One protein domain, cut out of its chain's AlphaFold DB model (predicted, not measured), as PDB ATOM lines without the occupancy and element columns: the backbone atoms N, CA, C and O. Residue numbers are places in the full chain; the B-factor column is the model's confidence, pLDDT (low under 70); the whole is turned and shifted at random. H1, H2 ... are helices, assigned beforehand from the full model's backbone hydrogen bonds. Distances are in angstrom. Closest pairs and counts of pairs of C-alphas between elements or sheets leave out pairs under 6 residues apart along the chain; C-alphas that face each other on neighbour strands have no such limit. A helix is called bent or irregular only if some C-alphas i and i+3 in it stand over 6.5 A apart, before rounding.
ATOM      1  N   ILE A   4      31.069   9.814  39.712       89.75
ATOM      2  CA  ILE A   4      29.621   9.969  39.926       89.75
ATOM      3  C   ILE A   4      29.095   9.099  41.079       89.75
ATOM      4  O   ILE A   4      28.266   9.530  41.869       89.75
ATOM      5  N   LEU A   5      29.652   7.894  41.260       84.44
ATOM      6  CA  LEU A   5      29.248   6.965  42.325       84.44
ATOM      7  C   LEU A   5      29.732   7.402  43.713       84.44
ATOM      8  O   LEU A   5      29.400   6.765  44.716       84.44
ATOM      9  N   LYS A   6      30.578   8.432  43.769       86.19
ATOM     10  CA  LYS A   6      31.142   8.995  44.993       86.19
ATOM     11  C   LYS A   6      30.509  10.326  45.376       86.19
ATOM     12  O   LYS A   6      30.871  10.833  46.429       86.19
ATOM     13  N   GLY A   7      29.594  10.859  44.563       83.12
ATOM     14  CA  GLY A   7      29.065  12.203  44.780       83.12
ATOM     15  C   GLY A   7      30.150  13.275  44.652       83.12
ATOM     16  O   GLY A   7      30.122  14.255  45.381       83.12
ATOM     17  N   ASP A   8      31.155  13.055  43.794       87.94
ATOM     18  CA  ASP A   8      32.237  14.022  43.586       87.94
ATOM     19  C   ASP A   8      31.648  15.345  43.047       87.94
ATOM     20  O   ASP A   8      30.979  15.320  42.005       87.94
ATOM     21  N   PRO A   9      31.886  16.489  43.718       86.69
ATOM     22  CA  PRO A   9      31.288  17.775  43.355       86.69
ATOM     23  C   PRO A   9      31.842  18.351  42.044       86.69
ATOM     24  O   PRO A   9      31.251  19.268  41.481       86.69
ATOM     25  N   SER A  10      32.954  17.817  41.520       92.38
ATOM     26  CA  SER A  10      33.464  18.189  40.191       92.38
ATOM     27  C   SER A  10      32.618  17.633  39.041       92.38
ATOM     28  O   SER A  10      32.802  18.029  37.890       92.38
ATOM     29  N   VAL A  11      31.711  16.697  39.327       93.69
ATOM     30  CA  VAL A  11      30.792  16.145  38.333       93.69
ATOM     31  C   VAL A  11      29.626  17.108  38.142       93.69
ATOM     32  O   VAL A  11      28.958  17.483  39.103       93.69
ATOM     33  N   SER A  12      29.355  17.486  36.892       94.56
ATOM     34  CA  SER A  12      28.232  18.367  36.579       94.56
ATOM     35  C   SER A  12      26.904  17.732  36.988       94.56
ATOM     36  O   SER A  12      26.676  16.536  36.793       94.56
ATOM     37  N   ILE A  13      25.987  18.550  37.507       91.44
ATOM     38  CA  ILE A  13      24.656  18.086  37.912       91.44
ATOM     39  C   ILE A  13      23.884  17.444  36.745       91.44
ATOM     40  O   ILE A  13      23.208  16.436  36.928       91.44
ATOM     41  N   GLY A  14      24.062  17.962  35.523       94.50
ATOM     42  CA  GLY A  14      23.458  17.408  34.309       94.50
ATOM     43  C   GLY A  14      23.840  15.948  34.060       94.50
ATOM     44  O   GLY A  14      22.975  15.145  33.720       94.50
ATOM     45  N   LEU A  15      25.092  15.564  34.342       94.75
ATOM     46  CA  LEU A  15      25.537  14.183  34.157       94.75
ATOM     47  C   LEU A  15      24.810  13.211  35.099       94.75
ATOM     48  O   LEU A  15      24.558  12.066  34.722       94.75
ATOM     49  N   TYR A  16      24.437  13.650  36.307       92.06
ATOM     50  CA  TYR A  16      23.614  12.842  37.212       92.06
ATOM     51  C   TYR A  16      22.215  12.607  36.635       92.06
ATOM     52  O   TYR A  16      21.741  11.470  36.663       92.06
ATOM     53  N   PHE A  17      21.585  13.639  36.064       93.56
ATOM     54  CA  PHE A  17      20.273  13.515  35.422       93.56
ATOM     55  C   PHE A  17      20.311  12.598  34.199       93.56
ATOM     56  O   PHE A  17      19.489  11.689  34.089       93.56
ATOM     57  N   GLU A  18      21.295  12.777  33.319       94.88
ATOM     58  CA  GLU A  18      21.466  11.937  32.130       94.88
ATOM     59  C   GLU A  18      21.719  10.475  32.500       94.88
ATOM     60  O   GLU A  18      21.097   9.566  31.954       94.88
ATOM     61  N   THR A  19      22.598  10.239  33.474       94.25
ATOM     62  CA  THR A  19      22.910   8.881  33.929       94.25
ATOM     63  C   THR A  19      21.676   8.211  34.525       94.25
ATOM     64  O   THR A  19      21.402   7.049  34.230       94.25
ATOM     65  N   ALA A  20      20.908   8.935  35.339       92.12
ATOM     66  CA  ALA A  20      19.673   8.416  35.907       92.12
ATOM     67  C   ALA A  20      18.641   8.083  34.823       92.12
ATOM     68  O   ALA A  20      18.037   7.014  34.876       92.12
ATOM     69  N   TRP A  21      18.510   8.936  33.803       94.19
ATOM     70  CA  TRP A  21      17.649   8.681  32.651       94.19
ATOM     71  C   TRP A  21      18.051   7.408  31.898       94.19
ATOM     72  O   TRP A  21      17.220   6.526  31.690       94.19
ATOM     73  N   VAL A  22      19.337   7.266  31.555       95.56
ATOM     74  CA  VAL A  22      19.867   6.083  30.849       95.56
ATOM     75  C   VAL A  22      19.664   4.799  31.657       95.56
ATOM     76  O   VAL A  22      19.389   3.746  31.086       95.56
ATOM     77  N   LEU A  23      19.783   4.872  32.983       93.25
ATOM     78  CA  LEU A  23      19.629   3.721  33.875       93.25
ATOM     79  C   LEU A  23      18.178   3.469  34.316       93.25
ATOM     80  O   LEU A  23      17.936   2.514  35.055       93.25
ATOM     81  N   GLY A  24      17.218   4.306  33.909       91.31
ATOM     82  CA  GLY A  24      15.827   4.206  34.357       91.31
ATOM     83  C   GLY A  24      15.644   4.450  35.860       91.31
ATOM     84  O   GLY A  24      14.721   3.916  36.475       91.31
ATOM     85  N   VAL A  25      16.533   5.231  36.477       87.88
ATOM     86  CA  VAL A  25      16.445   5.615  37.888       87.88
ATOM     87  C   VAL A  25      15.607   6.883  38.002       87.88
ATOM     88  O   VAL A  25      16.004   7.950  37.544       87.88
ATOM     89  N   SER A  26      14.452   6.775  38.654       86.81
ATOM     90  CA  SER A  26      13.627   7.940  38.980       86.81
ATOM     91  C   SER A  26      14.285   8.761  40.093       86.81
ATOM     92  O   SER A  26      14.446   8.269  41.213       86.81
ATOM     93  N   LEU A  27      14.690   9.994  39.777       83.88
ATOM     94  CA  LEU A  27      15.274  10.937  40.743       83.88
ATOM     95  C   LEU A  27      14.227  11.786  41.461       83.88
ATOM     96  O   LEU A  27      14.501  12.297  42.542       83.88
ATOM     97  N   PHE A  28      13.041  11.926  40.871       84.25
ATOM     98  CA  PHE A  28      11.965  12.763  41.379       84.25
ATOM     99  C   PHE A  28      10.664  11.973  41.351       84.25
ATOM    100  O   PHE A  28      10.334  11.349  40.347       84.25
ATOM    101  N   GLU A  29       9.921  12.020  42.450       81.12
ATOM    102  CA  GLU A  29       8.578  11.461  42.535       81.12
ATOM    103  C   GLU A  29       7.591  12.603  42.785       81.12
ATOM    104  O   GLU A  29       7.892  13.491  43.582       81.12
ATOM    105  N   PRO A  30       6.421  12.600  42.128       78.38
ATOM    106  CA  PRO A  30       5.433  13.667  42.280       78.38
ATOM    107  C   PRO A  30       4.741  13.672  43.653       78.38
ATOM    108  O   PRO A  30       4.158  14.682  44.028       78.38
ATOM    109  N   ASP A  31       4.791  12.563  44.395       80.81
ATOM    110  CA  ASP A  31       4.227  12.447  45.744       80.81
ATOM    111  C   ASP A  31       5.352  12.219  46.760       80.81
ATOM    112  O   ASP A  31       6.115  11.251  46.673       80.81
ATOM    113  N   GLU A  32       5.426  13.115  47.744       70.69
ATOM    114  CA  GLU A  32       6.420  13.116  48.822       70.69
ATOM    115  C   GLU A  32       6.452  11.784  49.590       70.69
ATOM    116  O   GLU A  32       7.512  11.327  50.034       70.69
ATOM    117  N   ASN A  33       5.312  11.093  49.688       81.62
ATOM    118  CA  ASN A  33       5.221   9.824  50.403       81.62
ATOM    119  C   ASN A  33       5.869   8.662  49.645       81.62
ATOM    120  O   ASN A  33       6.281   7.674  50.265       81.62
ATOM    121  N   GLN A  34       6.016   8.757  48.321       81.31
ATOM    122  CA  GLN A  34       6.585   7.664  47.531       81.31
ATOM    123  C   GLN A  34       8.050   7.404  47.869       81.31
ATOM    124  O   GLN A  34       8.465   6.243  47.935       81.31
ATOM    125  N   PHE A  35       8.827   8.442  48.185       79.00
ATOM    126  CA  PHE A  35      10.201   8.258  48.652       79.00
ATOM    127  C   PHE A  35      10.259   7.519  49.985       79.00
ATOM    128  O   PHE A  35      11.058   6.592  50.140       79.00
ATOM    129  N   ALA A  36       9.391   7.875  50.935       83.12
ATOM    130  CA  ALA A  36       9.319   7.196  52.226       83.12
ATOM    131  C   ALA A  36       8.954   5.709  52.062       83.12
ATOM    132  O   ALA A  36       9.563   4.839  52.696       83.12
ATOM    133  N   ILE A  37       8.019   5.403  51.157       85.56
ATOM    134  CA  ILE A  37       7.616   4.030  50.828       85.56
ATOM    135  C   ILE A  37       8.784   3.255  50.202       85.56
ATOM    136  O   ILE A  37       9.128   2.173  50.691       85.56
ATOM    137  N   LYS A  38       9.442   3.806  49.172       83.81
ATOM    138  CA  LYS A  38      10.607   3.174  48.521       83.81
ATOM    139  C   LYS A  38      11.742   2.937  49.513       83.81
ATOM    140  O   LYS A  38      12.301   1.841  49.557       83.81
ATOM    141  N   ARG A  39      12.028   3.913  50.377       84.12
ATOM    142  CA  ARG A  39      13.040   3.796  51.434       84.12
ATOM    143  C   ARG A  39      12.729   2.651  52.395       84.12
ATOM    144  O   ARG A  39      13.620   1.863  52.709       84.12
ATOM    145  N   LYS A  40      11.471   2.516  52.831       87.94
ATOM    146  CA  LYS A  40      11.041   1.421  53.716       87.94
ATOM    147  C   LYS A  40      11.185   0.054  53.043       87.94
ATOM    148  O   LYS A  40      11.602  -0.901  53.696       87.94
ATOM    149  N   THR A  41      10.862  -0.047  51.756       88.25
ATOM    150  CA  THR A  41      11.034  -1.280  50.973       88.25
ATOM    151  C   THR A  41      12.511  -1.643  50.817       88.25
ATOM    152  O   THR A  41      12.889  -2.776  51.113       88.25
ATOM    153  N   ASN A  42      13.362  -0.680  50.457       86.88
ATOM    154  CA  ASN A  42      14.802  -0.897  50.311       86.88
ATOM    155  C   ASN A  42      15.449  -1.329  51.631       86.88
ATOM    156  O   ASN A  42      16.222  -2.280  51.639       86.88
ATOM    157  N   ALA A  43      15.063  -0.721  52.758       86.88
ATOM    158  CA  ALA A  43      15.569  -1.101  54.076       86.88
ATOM    159  C   ALA A  43      15.292  -2.580  54.418       86.88
ATOM    160  O   ALA A  43      16.131  -3.239  55.033       86.88
ATOM    161  N   LYS A  44      14.143  -3.132  53.992       89.25
ATOM    162  CA  LYS A  44      13.841  -4.566  54.167       89.25
ATOM    163  C   LYS A  44      14.783  -5.446  53.350       89.25
ATOM    164  O   LYS A  44      15.249  -6.459  53.858       89.25
ATOM    165  N   VAL A  45      15.067  -5.064  52.105       87.69
ATOM    166  CA  VAL A  45      15.990  -5.802  51.229       87.69
ATOM    167  C   VAL A  45      17.418  -5.721  51.769       87.69
ATOM    168  O   VAL A  45      18.092  -6.740  51.886       87.69
ATOM    169  N   GLU A  46      17.863  -4.534  52.179       85.81
ATOM    170  CA  GLU A  46      19.186  -4.315  52.775       85.81
ATOM    171  C   GLU A  46      19.397  -5.115  54.068       85.81
ATOM    172  O   GLU A  46      20.507  -5.587  54.333       85.81
ATOM    173  N   ALA A  47      18.340  -5.319  54.860       87.81
ATOM    174  CA  ALA A  47      18.402  -6.140  56.066       87.81
ATOM    175  C   ALA A  47      18.758  -7.608  55.766       87.81
ATOM    176  O   ALA A  47      19.408  -8.244  56.597       87.81
ATOM    177  N   LEU A  48      18.397  -8.117  54.581       91.12
ATOM    178  CA  LEU A  48      18.704  -9.480  54.130       91.12
ATOM    179  C   LEU A  48      20.124  -9.620  53.558       91.12
ATOM    180  O   LEU A  48      20.608 -10.736  53.372       91.12
ATOM    181  N   LEU A  49      20.803  -8.508  53.266       87.94
ATOM    182  CA  LEU A  49      22.149  -8.537  52.707       87.94
ATOM    183  C   LEU A  49      23.201  -8.863  53.786       87.94
ATOM    184  O   LEU A  49      23.139  -8.330  54.900       87.94
ATOM    185  N   PRO A  50      24.217  -9.691  53.471       88.81
ATOM    186  CA  PRO A  50      25.249 -10.065  54.433       88.81
ATOM    187  C   PRO A  50      26.099  -8.865  54.872       88.81
ATOM    188  O   PRO A  50      26.406  -7.973  54.083       88.81
ATOM    189  N   ASN A  51      26.575  -8.878  56.121       80.38
ATOM    190  CA  ASN A  51      27.350  -7.765  56.694       80.38
ATOM    191  C   ASN A  51      28.551  -7.337  55.836       80.38
ATOM    192  O   ASN A  51      28.849  -6.149  55.766       80.38
ATOM    193  N   ARG A  52      29.202  -8.276  55.132       83.38
ATOM    194  CA  ARG A  52      30.354  -7.984  54.264       83.38
ATOM    195  C   ARG A  52      30.056  -6.997  53.127       83.38
ATOM    196  O   ARG A  52      30.986  -6.381  52.625       83.38
ATOM    197  N   VAL A  53      28.794  -6.876  52.694       81.50
ATOM    198  CA  VAL A  53      28.401  -5.961  51.606       81.50
ATOM    199  C   VAL A  53      27.853  -4.626  52.113       81.50
ATOM    200  O   VAL A  53      27.637  -3.713  51.316       81.50
ATOM    201  N   ARG A  54      27.650  -4.473  53.429       77.56
ATOM    202  CA  ARG A  54      27.216  -3.200  54.016       77.56
ATOM    203  C   ARG A  54      28.371  -2.204  53.951       77.56
ATOM    204  O   ARG A  54      29.448  -2.442  54.498       77.56
TER     205      ARG A  54
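This is residues 4 to 54 of the 64 residues of the protein "XRE family transcriptional regulator" of Vibrio sp. MEBiC08052 (UniProt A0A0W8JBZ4). Two helices are held away from each other by an open link: the shorter, H1, has residues 4 to 12 looped beside it, and the longer, H2, sticks out as a free arm in residues 36 to 45, with residues 49 to 54 making a hook after its end. The middle between the two helices is empty. The printed part has 51 residues, with two named helices in the order H1, H2 and no named strand; the class is all helix. The whole is loose, with a radius of gyration of the C-alphas of 14.0 A and spans of 34 by 32 by 19 A.

H1, residues 13 to 22, and H2, residues 32 to 48, are apart, with no C-alpha of the one within 8 A of the other. Nine residues between them form a short link. Residues 28 to 34, of which 32 to 34 belong to H2, stand free, as do residues 36 to 45 of H2. In H1 every O i to N i+4 pair is within hydrogen-bond range; in H2, 11 of 13 are.

H1 runs from Ile 13, C-alpha at (24.656, 18.086, 37.912), to Val 22, and is 14.7 A long. H2 runs from Glu 32, C-alpha at (6.420, 13.116, 48.822), to Leu 48, C-alpha at (18.704, -9.480, 54.130), and is 26.3 A long. H2 is neither bent nor irregular, but only just: C-alphas 32 and 35 are 6.2 A apart.

The two C-alphas farthest apart, those of Pro 30 and Arg 52, are 35.1 A apart. Residues 47 to 53 stand free. The printed part has no cut, and its one link between helices is short. The mean pLDDT of the printed part is 87.1, and no printed residue is under 70.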